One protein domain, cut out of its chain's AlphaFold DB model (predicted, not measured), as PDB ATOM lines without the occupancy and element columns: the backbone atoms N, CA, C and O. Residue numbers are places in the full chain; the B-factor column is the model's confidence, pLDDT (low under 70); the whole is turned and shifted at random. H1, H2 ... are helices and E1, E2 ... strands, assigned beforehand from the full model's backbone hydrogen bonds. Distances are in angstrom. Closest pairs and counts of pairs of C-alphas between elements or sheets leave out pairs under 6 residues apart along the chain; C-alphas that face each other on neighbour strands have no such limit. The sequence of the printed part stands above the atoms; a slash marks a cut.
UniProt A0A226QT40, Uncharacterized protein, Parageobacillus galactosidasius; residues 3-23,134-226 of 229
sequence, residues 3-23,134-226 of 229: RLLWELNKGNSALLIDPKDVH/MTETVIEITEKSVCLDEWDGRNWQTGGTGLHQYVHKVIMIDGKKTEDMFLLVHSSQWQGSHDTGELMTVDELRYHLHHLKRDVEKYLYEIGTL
ATOM      1  N   ARG A   3     328.923 325.746 162.546       95.44
ATOM      2  CA  ARG A   3     328.168 325.957 163.789       95.44
ATOM      3  C   ARG A   3     327.236 327.155 163.651       95.44
ATOM      4  O   ARG A   3     327.470 328.035 162.824       95.44
ATOM      5  N   LEU A   4     326.195 327.162 164.465       93.88
ATOM      6  CA  LEU A   4     325.247 328.253 164.608       93.88
ATOM      7  C   LEU A   4     325.420 328.849 166.006       93.88
ATOM      8  O   LEU A   4     325.406 328.112 166.993       93.88
ATOM      9  N   LEU A   5     325.599 330.162 166.081       92.88
ATOM     10  CA  LEU A   5     325.480 330.911 167.323       92.88
ATOM     11  C   LEU A   5     324.116 331.584 167.343       92.88
ATOM     12  O   LEU A   5     323.808 332.375 166.450       92.88
ATOM     13  N   TRP A   6     323.319 331.244 168.354       90.81
ATOM     14  CA  TRP A   6     321.988 331.803 168.546       90.81
ATOM     15  C   TRP A   6     321.911 332.635 169.829       90.81
ATOM     16  O   TRP A   6     321.985 332.099 170.942       90.81
ATOM     17  N   GLU A   7     321.797 333.955 169.692       85.12
ATOM     18  CA  GLU A   7     321.801 334.883 170.828       85.12
ATOM     19  C   GLU A   7     320.412 334.991 171.477       85.12
ATOM     20  O   GLU A   7     319.530 335.716 171.014       85.12
ATOM     21  N   LEU A   8     320.231 334.297 172.604       66.12
ATOM     22  CA  LEU A   8     319.038 334.396 173.444       66.12
ATOM     23  C   LEU A   8     319.072 335.697 174.270       66.12
ATOM     24  O   LEU A   8     319.377 335.682 175.462       66.12
ATOM     25  N   ASN A   9     318.747 336.834 173.649       56.62
ATOM     26  CA  ASN A   9     318.780 338.174 174.262       56.62
ATOM     27  C   ASN A   9     320.187 338.635 174.714       56.62
ATOM     28  O   ASN A   9     321.148 337.883 174.660       56.62
ATOM     29  N   LYS A  10     320.303 339.910 175.129       52.28
ATOM     30  CA  LYS A  10     321.535 340.689 175.428       52.28
ATOM     31  C   LYS A  10     322.461 340.137 176.546       52.28
ATOM     32  O   LYS A  10     322.872 340.893 177.428       52.28
ATOM     33  N   GLY A  11     322.752 338.843 176.568       54.16
ATOM     34  CA  GLY A  11     323.827 338.229 177.342       54.16
ATOM     35  C   GLY A  11     325.100 338.075 176.503       54.16
ATOM     36  O   GLY A  11     325.068 338.213 175.287       54.16
ATOM     37  N   ASN A  12     326.222 337.772 177.161       61.22
ATOM     38  CA  ASN A  12     327.530 337.612 176.508       61.22
ATOM     39  C   ASN A  12     327.752 336.213 175.889       61.22
ATOM     40  O   ASN A  12     328.848 335.925 175.428       61.22
ATOM     41  N   SER A  13     326.759 335.317 175.904       75.69
ATOM     42  CA  SER A  13     326.920 333.943 175.404       75.69
ATOM     43  C   SER A  13     325.709 333.484 174.599       75.69
ATOM     44  O   SER A  13     324.580 333.563 175.089       75.69
ATOM     45  N   ALA A  14     325.960 332.955 173.406       91.50
ATOM     46  CA  ALA A  14     324.966 332.391 172.499       91.50
ATOM     47  C   ALA A  14     324.849 330.869 172.680       91.50
ATOM     48  O   ALA A  14     325.817 330.214 173.075       91.50
ATOM     49  N   LEU A  15     323.695 330.279 172.354       93.31
ATOM     50  CA  LEU A  15     323.617 328.824 172.188       93.31
ATOM     51  C   LEU A  15     324.526 328.408 171.030       93.31
ATOM     52  O   LEU A  15     324.484 329.026 169.965       93.31
ATOM     53  N   LEU A  16     325.329 327.365 171.238       95.25
ATOM     54  CA  LEU A  16     326.183 326.797 170.202       95.25
ATOM     55  C   LEU A  16     325.526 325.546 169.617       95.25
ATOM     56  O   LEU A  16     325.571 324.483 170.227       95.25
ATOM     57  N   ILE A  17     324.939 325.671 168.433       95.88
ATOM     58  CA  ILE A  17     324.088 324.636 167.835       95.88
ATOM     59  C   ILE A  17     324.786 324.032 166.604       95.88
ATOM     60  O   ILE A  17     325.457 324.743 165.840       95.88
ATOM     61  N   ASP A  18     324.661 322.717 166.391       94.88
ATOM     62  CA  ASP A  18     324.986 322.120 165.091       94.88
ATOM     63  C   ASP A  18     323.825 322.413 164.128       94.88
ATOM     64  O   ASP A  18     322.692 322.039 164.418       94.88
ATOM     65  N   PRO A  19     324.056 323.066 162.974       93.81
ATOM     66  CA  PRO A  19     322.976 323.407 162.051       93.81
ATOM     67  C   PRO A  19     322.144 322.216 161.562       93.81
ATOM     68  O   PRO A  19     321.074 322.430 161.007       93.81
ATOM     69  N   LYS A  20     322.646 320.981 161.694       94.56
ATOM     70  CA  LYS A  20     321.908 319.761 161.338       94.56
ATOM     71  C   LYS A  20     320.825 319.384 162.343       94.56
ATOM     72  O   LYS A  20     319.928 318.638 161.972       94.56
ATOM     73  N   ASP A  21     320.937 319.879 163.570       95.00
ATOM     74  CA  ASP A  21     319.997 319.600 164.655       95.00
ATOM     75  C   ASP A  21     318.877 320.656 164.711       95.00
ATOM     76  O   ASP A  21     318.028 320.619 165.594       95.00
ATOM     77  N   VAL A  22     318.887 321.618 163.780       95.75
ATOM     78  CA  VAL A  22     317.819 322.604 163.605       95.75
ATOM     79  C   VAL A  22     316.843 322.095 162.553       95.75
ATOM     80  O   VAL A  22     317.241 321.815 161.418       95.75
ATOM     81  N   HIS A  23     315.563 322.051 162.906       95.94
ATOM     82  CA  HIS A  23     314.464 321.727 161.999       95.94
ATOM     83  C   HIS A  23     313.423 322.849 161.973       95.94
ATOM     84  O   HIS A  23     313.564 323.866 162.654       95.94
ATOM     85  N   MET A 134     315.779 337.233 166.793       83.25
ATOM     86  CA  MET A 134     317.038 336.911 167.467       83.25
ATOM     87  C   MET A 134     318.203 336.892 166.466       83.25
ATOM     88  O   MET A 134     318.010 336.737 165.259       83.25
ATOM     89  N   THR A 135     319.432 337.073 166.959       86.00
ATOM     90  CA  THR A 135     320.620 337.069 166.097       86.00
ATOM     91  C   THR A 135     321.047 335.637 165.787       86.00
ATOM     92  O   THR A 135     321.490 334.906 166.675       86.00
ATOM     93  N   GLU A 136     320.982 335.271 164.508       91.12
ATOM     94  CA  GLU A 136     321.610 334.074 163.949       91.12
ATOM     95  C   GLU A 136     322.984 334.439 163.378       91.12
ATOM     96  O   GLU A 136     323.068 335.250 162.458       91.12
ATOM     97  N   THR A 137     324.060 333.837 163.888       93.56
ATOM     98  CA  THR A 137     325.391 333.944 163.266       93.56
ATOM     99  C   THR A 137     325.891 332.565 162.870       93.56
ATOM    100  O   THR A 137     326.067 331.677 163.709       93.56
ATOM    101  N   VAL A 138     326.161 332.376 161.580       95.25
ATOM    102  CA  VAL A 138     326.691 331.117 161.059       95.25
ATOM    103  C   VAL A 138     328.206 331.200 161.016       95.25
ATOM    104  O   VAL A 138     328.772 332.033 160.311       95.25
ATOM    105  N   ILE A 139     328.882 330.292 161.711       96.00
ATOM    106  CA  ILE A 139     330.343 330.262 161.753       96.00
ATOM    107  C   ILE A 139     330.891 328.948 161.211       96.00
ATOM    108  O   ILE A 139     330.285 327.883 161.336       96.00
ATOM    109  N   GLU A 140     332.083 329.015 160.632       96.44
ATOM    110  CA  GLU A 140     332.893 327.836 160.353       96.44
ATOM    111  C   GLU A 140     334.162 327.896 161.187       96.44
ATOM    112  O   GLU A 140     334.899 328.877 161.132       96.44
ATOM    113  N   ILE A 141     334.409 326.845 161.962       95.44
ATOM    114  CA  ILE A 141     335.517 326.743 162.910       95.44
ATOM    115  C   ILE A 141     336.456 325.592 162.554       95.44
ATOM    116  O   ILE A 141     336.078 324.669 161.827       95.44
ATOM    117  N   THR A 142     337.671 325.621 163.088       95.38
ATOM    118  CA  THR A 142     338.600 324.486 163.020       95.38
ATOM    119  C   THR A 142     338.024 323.255 163.722       95.38
ATOM    120  O   THR A 142     337.377 323.384 164.763       95.38
ATOM    121  N   GLU A 143     338.276 322.054 163.188       93.12
ATOM    122  CA  GLU A 143     337.876 320.803 163.858       93.12
ATOM    123  C   GLU A 143     338.583 320.627 165.203       93.12
ATOM    124  O   GLU A 143     337.994 320.178 166.183       93.12
ATOM    125  N   LYS A 144     339.859 321.015 165.250       94.81
ATOM    126  CA  LYS A 144     340.657 321.020 166.473       94.81
ATOM    127  C   LYS A 144     340.366 322.266 167.303       94.81
ATOM    128  O   LYS A 144     340.121 323.346 166.760       94.81
ATOM    129  N   SER A 145     340.491 322.103 168.613       96.75
ATOM    130  CA  SER A 145     340.427 323.168 169.607       96.75
ATOM    131  C   SER A 145     341.599 323.092 170.575       96.75
ATOM    132  O   SER A 145     342.308 322.084 170.648       96.75
ATOM    133  N   VAL A 146     341.791 324.170 171.329       97.75
ATOM    134  CA  VAL A 146     342.688 324.210 172.485       97.75
ATOM    135  C   VAL A 146     341.843 324.229 173.753       97.75
ATOM    136  O   VAL A 146     340.995 325.101 173.923       97.75
ATOM    137  N   CYS A 147     342.066 323.256 174.636       97.31
ATOM    138  CA  CYS A 147     341.428 323.189 175.949       97.31
ATOM    139  C   CYS A 147     342.134 324.137 176.925       97.31
ATOM    140  O   CYS A 147     343.360 324.104 177.016       97.31
ATOM    141  N   LEU A 148     341.376 324.954 177.658       97.50
ATOM    142  CA  LEU A 148     341.909 325.938 178.613       97.50
ATOM    143  C   LEU A 148     342.070 325.392 180.042       97.50
ATOM    144  O   LEU A 148     342.435 326.140 180.959       97.50
ATOM    145  N   ASP A 149     341.787 324.106 180.240       97.06
ATOM    146  CA  ASP A 149     341.838 323.463 181.544       97.06
ATOM    147  C   ASP A 149     343.260 323.336 182.070       97.06
ATOM    148  O   ASP A 149     344.181 322.877 181.395       97.06
ATOM    149  N   GLU A 150     343.416 323.668 183.348       96.31
ATOM    150  CA  GLU A 150     344.647 323.427 184.088       96.31
ATOM    151  C   GLU A 150     344.348 322.624 185.348       96.31
ATOM    152  O   GLU A 150     343.254 322.688 185.910       96.31
ATOM    153  N   TRP A 151     345.342 321.856 185.790       94.62
ATOM    154  CA  TRP A 151     345.261 321.110 187.034       94.62
ATOM    155  C   TRP A 151     345.257 322.064 188.230       94.62
ATOM    156  O   TRP A 151     346.251 322.739 188.501       94.62
ATOM    157  N   ASP A 152     344.169 322.071 188.993       90.62
ATOM    158  CA  ASP A 152     344.019 322.933 190.173       90.62
ATOM    159  C   ASP A 152     344.464 322.270 191.492       90.62
ATOM    160  O   ASP A 152     344.270 322.820 192.578       90.62
ATOM    161  N   GLY A 153     345.054 321.074 191.409       92.81
ATOM    162  CA  GLY A 153     345.374 320.229 192.561       92.81
ATOM    163  C   GLY A 153     344.412 319.054 192.751       92.81
ATOM    164  O   GLY A 153     344.756 318.118 193.477       92.81
ATOM    165  N   ARG A 154     343.244 319.072 192.098       91.75
ATOM    166  CA  ARG A 154     342.228 318.017 192.207       91.75
ATOM    167  C   ARG A 154     341.609 317.612 190.872       91.75
ATOM    168  O   ARG A 154     341.352 316.424 190.692       91.75
ATOM    169  N   ASN A 155     341.348 318.562 189.981       93.69
ATOM    170  CA  ASN A 155     340.695 318.329 188.695       93.69
ATOM    171  C   ASN A 155     341.380 319.144 187.586       93.69
ATOM    172  O   ASN A 155     342.007 320.171 187.848       93.69
ATOM    173  N   TRP A 156     341.219 318.698 186.340       94.31
ATOM    174  CA  TRP A 156     341.474 319.512 185.148       94.31
ATOM    175  C   TRP A 156     340.189 320.261 184.807       94.31
ATOM    176  O   TRP A 156     339.186 319.611 184.516       94.31
ATOM    177  N   GLN A 157     340.192 321.589 184.948       94.38
ATOM    178  CA  GLN A 157     338.976 322.393 184.800       94.38
ATOM    179  C   GLN A 157     339.249 323.881 184.539       94.38
ATOM    180  O   GLN A 157     340.325 324.405 184.861       94.38
ATOM    181  N   THR A 158     338.223 324.577 184.049       94.06
ATOM    182  CA  THR A 158     338.197 326.035 183.869       94.06
ATOM    183  C   THR A 158     336.850 326.586 184.317       94.06
ATOM    184  O   THR A 158     335.802 326.115 183.899       94.06
ATOM    185  N   GLY A 159     336.854 327.602 185.185       85.38
ATOM    186  CA  GLY A 159     335.622 328.233 185.681       85.38
ATOM    187  C   GLY A 159     334.947 327.523 186.864       85.38
ATOM    188  O   GLY A 159     334.103 328.124 187.520       85.38
ATOM    189  N   GLY A 160     335.346 326.295 187.209       89.50
ATOM    190  CA  GLY A 160     334.852 325.589 188.396       89.50
ATOM    191  C   GLY A 160     334.762 324.079 188.203       89.50
ATOM    192  O   GLY A 160     335.152 323.550 187.169       89.50
ATOM    193  N   THR A 161     334.243 323.371 189.211       93.62
ATOM    194  CA  THR A 161     334.094 321.908 189.140       93.62
ATOM    195  C   THR A 161     333.134 321.484 188.044       93.62
ATOM    196  O   THR A 161     331.963 321.847 188.078       93.62
ATOM    197  N   GLY A 162     333.647 320.683 187.108       92.75
ATOM    198  CA  GLY A 162     332.901 320.150 185.970       92.75
ATOM    199  C   GLY A 162     332.600 321.151 184.865       92.75
ATOM    200  O   GLY A 162     331.744 320.869 184.034       92.75
ATOM    201  N   LEU A 163     333.278 322.298 184.880       95.94
ATOM    202  CA  LEU A 163     333.205 323.305 183.834       95.94
ATOM    203  C   LEU A 163     334.498 323.283 183.019       95.94
ATOM    204  O   LEU A 163     335.595 323.121 183.566       95.94
ATOM    205  N   HIS A 164     334.337 323.453 181.715       96.94
ATOM    206  CA  HIS A 164     335.395 323.341 180.725       96.94
ATOM    207  C   HIS A 164     335.285 324.487 179.728       96.94
ATOM    208  O   HIS A 164     334.190 324.982 179.442       96.94
ATOM    209  N   GLN A 165     336.426 324.903 179.186       97.62
ATOM    210  CA  GLN A 165     336.460 325.901 178.127       97.62
ATOM    211  C   GLN A 165     337.405 325.484 177.008       97.62
ATOM    212  O   GLN A 165     338.522 325.026 177.261       97.62
ATOM    213  N   TYR A 166     336.958 325.686 175.773       97.62
ATOM    214  CA  TYR A 166     337.710 325.348 174.569       97.62
ATOM    215  C   TYR A 166     337.745 326.536 173.624       97.62
ATOM    216  O   TYR A 166     336.758 327.254 173.491       97.62
ATOM    217  N   VAL A 167     338.865 326.724 172.932       97.94
ATOM    218  CA  VAL A 167     338.998 327.768 171.916       97.94
ATOM    219  C   VAL A 167     339.177 327.132 170.550       97.94
ATOM    220  O   VAL A 167     340.095 326.334 170.345       97.94
ATOM    221  N   HIS A 168     338.317 327.513 169.613       97.31
ATOM    222  CA  HIS A 168     338.482 327.214 168.196       97.31
ATOM    223  C   HIS A 168     338.860 328.476 167.430       97.31
ATOM    224  O   HIS A 168     338.458 329.585 167.789       97.31
ATOM    225  N   LYS A 169     339.578 328.305 166.320       95.94
ATOM    226  CA  LYS A 169     339.770 329.394 165.364       95.94
ATOM    227  C   LYS A 169     338.552 329.473 164.449       95.94
ATOM    228  O   LYS A 169     338.114 328.450 163.917       95.94
ATOM    229  N   VAL A 170     338.030 330.679 164.253       96.06
ATOM    230  CA  VAL A 170     336.933 330.939 163.318       96.06
ATOM    231  C   VAL A 170     337.535 331.238 161.948       96.06
ATOM    232  O   VAL A 170     338.402 332.093 161.799       96.06
ATOM    233  N   ILE A 171     337.095 330.484 160.947       95.50
ATOM    234  CA  ILE A 171     337.543 330.554 159.553       95.50
ATOM    235  C   ILE A 171     336.600 331.460 158.754       95.50
ATOM    236  O   ILE A 171     337.052 332.263 157.933       95.50
ATOM    237  N   MET A 172     335.290 331.340 158.991       95.81
ATOM    238  CA  MET A 172     334.266 332.169 158.352       95.81
ATOM    239  C   MET A 172     333.165 332.575 159.329       95.81
ATOM    240  O   MET A 172     332.831 331.814 160.236       95.81
ATOM    241  N   ILE A 173     332.593 333.754 159.089       95.75
ATOM    242  CA  ILE A 173     331.384 334.279 159.735       95.75
ATOM    243  C   ILE A 173     330.437 334.711 158.612       95.75
ATOM    244  O   ILE A 173     330.833 335.483 157.734       95.75
ATOM    245  N   ASP A 174     329.227 334.159 158.587       94.69
ATOM    246  CA  ASP A 174     328.190 334.390 157.573       94.69
ATOM    247  C   ASP A 174     328.721 334.281 156.134       94.69
ATOM    248  O   ASP A 174     328.490 335.127 155.266       94.69
ATOM    249  N   GLY A 175     329.521 333.235 155.893       94.31
ATOM    250  CA  GLY A 175     330.139 332.946 154.596       94.31
ATOM    251  C   GLY A 175     331.302 333.867 154.207       94.31
ATOM    252  O   GLY A 175     331.849 333.735 153.110       94.31
ATOM    253  N   LYS A 176     331.713 334.796 155.077       95.56
ATOM    254  CA  LYS A 176     332.862 335.681 154.850       95.56
ATOM    255  C   LYS A 176     334.066 335.184 155.630       95.56
ATOM    256  O   LYS A 176     333.976 334.937 156.828       95.56
ATOM    257  N   LYS A 177     335.210 335.073 154.949       94.69
ATOM    258  CA  LYS A 177     336.486 334.767 155.604       94.69
ATOM    259  C   LYS A 177     336.810 335.825 156.644       94.69
ATOM    260  O   LYS A 177     336.676 337.017 156.372       94.69
ATOM    261  N   THR A 178     337.270 335.361 157.793       91.25
ATOM    262  CA  THR A 178     337.769 336.216 158.859       91.25
ATOM    263  C   THR A 178     339.166 335.770 159.258       91.25
ATOM    264  O   THR A 178     339.507 334.587 159.201       91.25
ATOM    265  N   GLU A 179     339.984 336.746 159.615       83.38
ATOM    266  CA  GLU A 179     341.280 336.539 160.239       83.38
ATOM    267  C   GLU A 179     341.142 337.090 161.666       83.38
ATOM    268  O   GLU A 179     340.441 338.074 161.887       83.38
ATOM    269  N   ASP A 180     341.738 336.409 162.643       88.12
ATOM    270  CA  ASP A 180     341.796 336.849 164.050       88.12
ATOM    271  C   ASP A 180     340.485 336.836 164.860       88.12
ATOM    272  O   ASP A 180     340.369 337.533 165.871       88.12
ATOM    273  N   MET A 181     339.530 335.985 164.475       95.50
ATOM    274  CA  MET A 181     338.352 335.665 165.291       95.50
ATOM    275  C   MET A 181     338.442 334.258 165.884       95.50
ATOM    276  O   MET A 181     338.898 333.304 165.241       95.50
ATOM    277  N   PHE A 182     337.952 334.126 167.110       96.38
ATOM    278  CA  PHE A 182     337.977 332.896 167.889       96.38
ATOM    279  C   PHE A 182     336.597 332.617 168.471       96.38
ATOM    280  O   PHE A 182     335.846 333.537 168.782       96.38
ATOM    281  N   LEU A 183     336.276 331.336 168.612       96.88
ATOM    282  CA  LEU A 183     335.095 330.881 169.330       96.88
ATOM    283  C   LEU A 183     335.557 330.331 170.675       96.88
ATOM    284  O   LEU A 183     336.262 329.318 170.704       96.88
ATOM    285  N   LEU A 184     335.137 330.974 171.762       97.19
ATOM    286  CA  LEU A 184     335.214 330.405 173.100       97.19
ATOM    287  C   LEU A 184     333.961 329.562 173.342       97.19
ATOM    288  O   LEU A 184     332.847 330.082 173.348       97.19
ATOM    289  N   VAL A 185     334.152 328.265 173.550       97.25
ATOM    290  CA  VAL A 185     333.093 327.322 173.910       97.25
ATOM    291  C   VAL A 185     333.118 327.111 175.414       97.25
ATOM    292  O   VAL A 185     334.150 326.725 175.967       97.25
ATOM    293  N   HIS A 186     331.978 327.322 176.059       96.06
ATOM    294  CA  HIS A 186     331.738 326.944 177.443       96.06
ATOM    295  C   HIS A 186     331.007 325.610 177.463       96.06
ATOM    296  O   HIS A 186     329.921 325.494 176.900       96.06
ATOM    297  N   SER A 187     331.598 324.625 178.130       95.69
ATOM    298  CA  SER A 187     331.030 323.288 178.252       95.69
ATOM    299  C   SER A 187     330.989 322.846 179.710       95.69
ATOM    300  O   SER A 187     331.712 323.361 180.569       95.69
ATOM    301  N   SER A 188     330.117 321.891 180.006       94.31
ATOM    302  CA  SER A 188     329.891 321.390 181.354       94.31
ATOM    303  C   SER A 188     329.573 319.902 181.317       94.31
ATOM    304  O   SER A 188     328.764 319.447 180.516       94.31
ATOM    305  N   GLN A 189     330.182 319.142 182.227       92.81
ATOM    306  CA  GLN A 189     329.895 317.711 182.385       92.81
ATOM    307  C   GLN A 189     328.623 317.445 183.208       92.81
ATOM    308  O   GLN A 189     328.257 316.291 183.440       92.81
ATOM    309  N   TRP A 190     327.979 318.495 183.725       92.00
ATOM    310  CA  TRP A 190     326.759 318.356 184.508       92.00
ATOM    311  C   TRP A 190     325.563 318.087 183.605       92.00
ATOM    312  O   TRP A 190     325.331 318.805 182.630       92.00
ATOM    313  N   GLN A 191     324.763 317.096 183.996       89.88
ATOM    314  CA  GLN A 191     323.458 316.837 183.401       89.88
ATOM    315  C   GLN A 191     322.639 318.134 183.360       89.88
ATOM    316  O   GLN A 191     322.632 318.905 184.321       89.88
ATOM    317  N   GLY A 192     321.974 318.383 182.245       86.25
ATOM    318  CA  GLY A 192     321.187 319.583 181.995       86.25
ATOM    319  C   GLY A 192     321.919 320.635 181.166       86.25
ATOM    320  O   GLY A 192     321.284 321.543 180.638       86.25
ATOM    321  N   SER A 193     323.248 320.541 181.069       89.06
ATOM    322  CA  SER A 193     324.058 321.596 180.461       89.06
ATOM    323  C   SER A 193     324.072 321.495 178.943       89.06
ATOM    324  O   SER A 193     324.186 320.408 178.383       89.06
ATOM    325  N   HIS A 194     324.014 322.653 178.300       92.44
ATOM    326  CA  HIS A 194     324.194 322.804 176.867       92.44
ATOM    327  C   HIS A 194     325.397 323.707 176.613       92.44
ATOM    328  O   HIS A 194     325.596 324.681 177.343       92.44
ATOM    329  N   ASP A 195     326.177 323.399 175.581       95.00
ATOM    330  CA  ASP A 195     327.330 324.214 175.226       95.00
ATOM    331  C   ASP A 195     326.884 325.609 174.765       95.00
ATOM    332  O   ASP A 195     325.907 325.781 174.025       95.00
ATOM    333  N   THR A 196     327.617 326.627 175.199       94.88
ATOM    334  CA  THR A 196     327.424 328.002 174.731       94.88
ATOM    335  C   THR A 196     328.697 328.523 174.089       94.88
ATOM    336  O   THR A 196     329.801 328.051 174.365       94.88
ATOM    337  N   GLY A 197     328.538 329.484 173.186       95.12
ATOM    338  CA  GLY A 197     329.615 330.068 172.407       95.12
ATOM    339  C   GLY A 197     329.686 331.579 172.575       95.12
ATOM    340  O   GLY A 197     328.660 332.254 172.666       95.12
ATOM    341  N   GLU A 198     330.903 332.106 172.574       94.81
ATOM    342  CA  GLU A 198     331.184 333.539 172.509       94.81
ATOM    343  C   GLU A 198     332.228 333.792 171.418       94.81
ATOM    344  O   GLU A 198     333.260 333.113 171.356       94.81
ATOM    345  N   LEU A 199     331.950 334.750 170.531       94.69
ATOM    346  CA  LEU A 199     332.928 335.208 169.553       94.69
ATOM    347  C   LEU A 199     333.853 336.225 170.199       94.69
ATOM    348  O   LEU A 199     333.398 337.199 170.788       94.69
ATOM    349  N   MET A 200     335.150 336.007 170.035       94.94
ATOM    350  CA  MET A 200     336.184 336.861 170.592       94.94
ATOM    351  C   MET A 200     337.174 337.269 169.512       94.94
ATOM    352  O   MET A 200     337.632 336.455 168.704       94.94
ATOM    353  N   THR A 201     337.560 338.534 169.552       95.88
ATOM    354  CA  THR A 201     338.794 339.022 168.943       95.88
ATOM    355  C   THR A 201     340.012 338.492 169.704       95.88
ATOM    356  O   THR A 201     339.919 338.005 170.835       95.88
ATOM    357  N   VAL A 202     341.199 338.627 169.110       95.62
ATOM    358  CA  VAL A 202     342.460 338.273 169.785       95.62
ATOM    359  C   VAL A 202     342.669 339.024 171.109       95.62
ATOM    360  O   VAL A 202     343.190 338.442 172.062       95.62
ATOM    361  N   ASP A 203     342.258 340.292 171.196       96.56
ATOM    362  CA  ASP A 203     342.435 341.115 172.397       96.56
ATOM    363  C   ASP A 203     341.475 340.694 173.518       96.56
ATOM    364  O   ASP A 203     341.880 340.618 174.681       96.56
ATOM    365  N   GLU A 204     340.232 340.348 173.177       97.00
ATOM    366  CA  GLU A 204     339.252 339.796 174.122       97.00
ATOM    367  C   GLU A 204     339.697 338.429 174.640       97.00
ATOM    368  O   GLU A 204     339.711 338.201 175.851       97.00
ATOM    369  N   LEU A 205     340.174 337.554 173.752       96.69
ATOM    370  CA  LEU A 205     340.723 336.256 174.139       96.69
ATOM    371  C   LEU A 205     341.956 336.411 175.042       96.69
ATOM    372  O   LEU A 205     342.083 335.727 176.060       96.69
ATOM    373  N   ARG A 206     342.860 337.341 174.714       97.69
ATOM    374  CA  ARG A 206     344.024 337.672 175.548       97.69
ATOM    375  C   ARG A 206     343.596 338.134 176.940       97.69
ATOM    376  O   ARG A 206     344.172 337.690 177.937       97.69
ATOM    377  N   TYR A 207     342.600 339.014 177.009       97.38
ATOM    378  CA  TYR A 207     342.038 339.495 178.267       97.38
ATOM    379  C   TYR A 207     341.425 338.352 179.088       97.38
ATOM    380  O   TYR A 207     341.707 338.234 180.283       97.38
ATOM    381  N   HIS A 208     340.658 337.473 178.441       96.75
ATOM    382  CA  HIS A 208     340.035 336.305 179.062       96.75
ATOM    383  C   HIS A 208     341.069 335.336 179.651       96.75
ATOM    384  O   HIS A 208     341.010 335.002 180.835       96.75
ATOM    385  N   LEU A 209     342.091 334.965 178.871       97.31
ATOM    386  CA  LEU A 209     343.195 334.112 179.328       97.31
ATOM    387  C   LEU A 209     343.928 334.719 180.533       97.31
ATOM    388  O   LEU A 209     344.228 334.018 181.504       97.31
ATOM    389  N   HIS A 210     344.174 336.031 180.508       96.94
ATOM    390  CA  HIS A 210     344.773 336.738 181.637       96.94
ATOM    391  C   HIS A 210     343.871 336.697 182.882       96.94
ATOM    392  O   HIS A 210     344.363 336.477 183.991       96.94
ATOM    393  N   HIS A 211     342.554 336.867 182.722       95.75
ATOM    394  CA  HIS A 211     341.591 336.772 183.824       95.75
ATOM    395  C   HIS A 211     341.584 335.375 184.466       95.75
ATOM    396  O   HIS A 211     341.564 335.252 185.692       95.75
ATOM    397  N   LEU A 212     341.706 334.330 183.646       95.19
ATOM    398  CA  LEU A 212     341.865 332.943 184.089       95.19
ATOM    399  C   LEU A 212     343.252 332.632 184.685       95.19
ATOM    400  O   LEU A 212     343.462 331.526 185.180       95.19
ATOM    401  N   LYS A 213     344.190 333.593 184.675       95.25
ATOM    402  CA  LYS A 213     345.596 333.440 185.099       95.25
ATOM    403  C   LYS A 213     346.361 332.380 184.298       95.25
ATOM    404  O   LYS A 213     347.213 331.684 184.848       95.25
ATOM    405  N   ARG A 214     346.057 332.270 183.005       94.75
ATOM    406  CA  ARG A 214     346.729 331.368 182.065       94.75
ATOM    407  C   ARG A 214     347.980 332.009 181.469       94.75
ATOM    408  O   ARG A 214     348.094 333.235 181.404       94.75
ATOM    409  N   ASP A 215     348.903 331.174 180.993       96.75
ATOM    410  CA  ASP A 215     350.032 331.633 180.176       96.75
ATOM    411  C   ASP A 215     349.530 332.061 178.791       96.75
ATOM    412  O   ASP A 215     349.379 331.258 177.871       96.75
ATOM    413  N   VAL A 216     349.238 333.353 178.673       97.06
ATOM    414  CA  VAL A 216     348.672 333.976 177.475       97.06
ATOM    415  C   VAL A 216     349.470 333.638 176.215       97.06
ATOM    416  O   VAL A 216     348.877 333.268 175.207       97.06
ATOM    417  N   GLU A 217     350.799 333.748 176.256       97.12
ATOM    418  CA  GLU A 217     351.633 333.555 175.065       97.12
ATOM    419  C   GLU A 217     351.656 332.090 174.638       97.12
ATOM    420  O   GLU A 217     351.556 331.792 173.446       97.12
ATOM    421  N   LYS A 218     351.705 331.168 175.607       96.81
ATOM    422  CA  LYS A 218     351.590 329.734 175.335       96.81
ATOM    423  C   LYS A 218     350.263 329.404 174.645       96.81
ATOM    424  O   LYS A 218     350.275 328.777 173.588       96.81
ATOM    425  N   TYR A 219     349.133 329.826 175.216       96.69
ATOM    426  CA  TYR A 219     347.815 329.492 174.662       96.69
ATOM    427  C   TYR A 219     347.581 330.152 173.303       96.69
ATOM    428  O   TYR A 219     347.117 329.483 172.384       96.69
ATOM    429  N   LEU A 220     347.949 331.425 173.123       95.38
ATOM    430  CA  LEU A 220     347.826 332.084 171.819       95.38
ATOM    431  C   LEU A 220     348.708 331.425 170.753       95.38
ATOM    432  O   LEU A 220     348.282 331.314 169.604       95.38
ATOM    433  N   TYR A 221     349.901 330.945 171.121       95.06
ATOM    434  CA  TYR A 221     350.733 330.160 170.214       95.06
ATOM    435  C   TYR A 221     350.040 328.851 169.815       95.06
ATOM    436  O   TYR A 221     349.894 328.587 168.622       95.06
ATOM    437  N   GLU A 222     349.566 328.059 170.783       95.75
ATOM    438  CA  GLU A 222     348.857 326.796 170.521       95.75
ATOM    439  C   GLU A 222     347.618 327.011 169.640       95.75
ATOM    440  O   GLU A 222     347.441 326.314 168.639       95.75
ATOM    441  N   ILE A 223     346.815 328.032 169.939       94.38
ATOM    442  CA  ILE A 223     345.628 328.397 169.158       94.38
ATOM    443  C   ILE A 223     346.027 328.846 167.744       94.38
ATOM    444  O   ILE A 223     345.390 328.463 166.766       94.38
ATOM    445  N   GLY A 224     347.117 329.604 167.606       90.56
ATOM    446  CA  GLY A 224     347.662 330.012 166.311       90.56
ATOM    447  C   GLY A 224     348.135 328.837 165.448       90.56
ATOM    448  O   GLY A 224     348.138 328.950 164.221       90.56
ATOM    449  N   THR A 225     348.481 327.700 166.064       92.00
ATOM    450  CA  THR A 225     348.833 326.466 165.342       92.00
ATOM    451  C   THR A 225     347.626 325.669 164.841       92.00
ATOM    452  O   THR A 225     347.807 324.730 164.058       92.00
ATOM    453  N   LEU A 226     346.399 326.041 165.233       89.44
ATOM    454  CA  LEU A 226     345.185 325.461 164.665       89.44
ATOM    455  C   LEU A 226     345.110 325.824 163.174       89.44
ATOM    456  O   LEU A 226     344.944 326.983 162.788       89.44
TER     457      LEU A 226
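AT A GLANCE: This is residues 3 to 23 and 134 to 226 of the 229 residues of an uncharacterized protein of Parageobacillus galactosidasius (UniProt A0A226QT40). A small closed barrel of six antiparallel strands has a hairpin of two helices packed on it, H1 outside it over E5 and E6, and H2 touching E4. Round the ring run E1, E2, E6, E5, E4, E3 and back to E1. The printed part has 114 residues, in the order E1 E2 E3 E4 E5 E6 H1 H2, and its class is mixed, helices and strands. It is compact, with a radius of gyration of the C-alphas of 14.2 A and spans of 43 by 34 by 26 A.

IN THESE COORDINATES: Find C-alpha 3 at (328.168, 325.957, 163.789), where E1, residues 3 to 7, begins; E2 is residues 14 to 17. E3, residues 135 to 141, runs 18.4 A. E4, residues 163 to 173, runs 26.5 A and bends by 72 degrees at residue 170. E5, residues 181 to 188, runs 23.1 A, and E6, residues 196 to 201, 16.9 A. H1, residues 202 to 211, runs 14.1 A; H2, residues 216 to 224, runs 11.9 A to C-alpha 224 at (347.662, 330.012, 166.311).

HOW THE PARTS SIT: E3 to E6 form a meander, each strand the antiparallel neighbour of the one before. Look for N 140 and O 172, 2.9 A, between E3 and E4; N 168 and O 183, 2.9 A, between E4 and E5; N 184 and O 198, 2.9 A, between E5 and E6. The ring closes through N 14 and O 197, 2.9 A, for E2 and E6, N 6 and O 15, 3.0 A, for E1 and E2, and N 5 and O 137, 2.9 A, for E3 and E1. H1 stands up from the sheet at a height of 9.8 A. H1 and H2 touch at a steep tilt of 43 degrees, opposite ways, closest at the C-alphas of Leu 209 and Val 216, 5.8 A. In both helices every O i to N i+4 pair is within hydrogen-bond range.

THE WHOLE: The C-alphas of His 23 and Gly 153 are the two farthest apart, 43.5 A. Residues 24 to 133 are not printed, and C-alphas 23 and 134 are 16.3 A apart across this cut. The link from E3 to E4 is long, 21 residues. Residues 8 to 12 are under pLDDT 70.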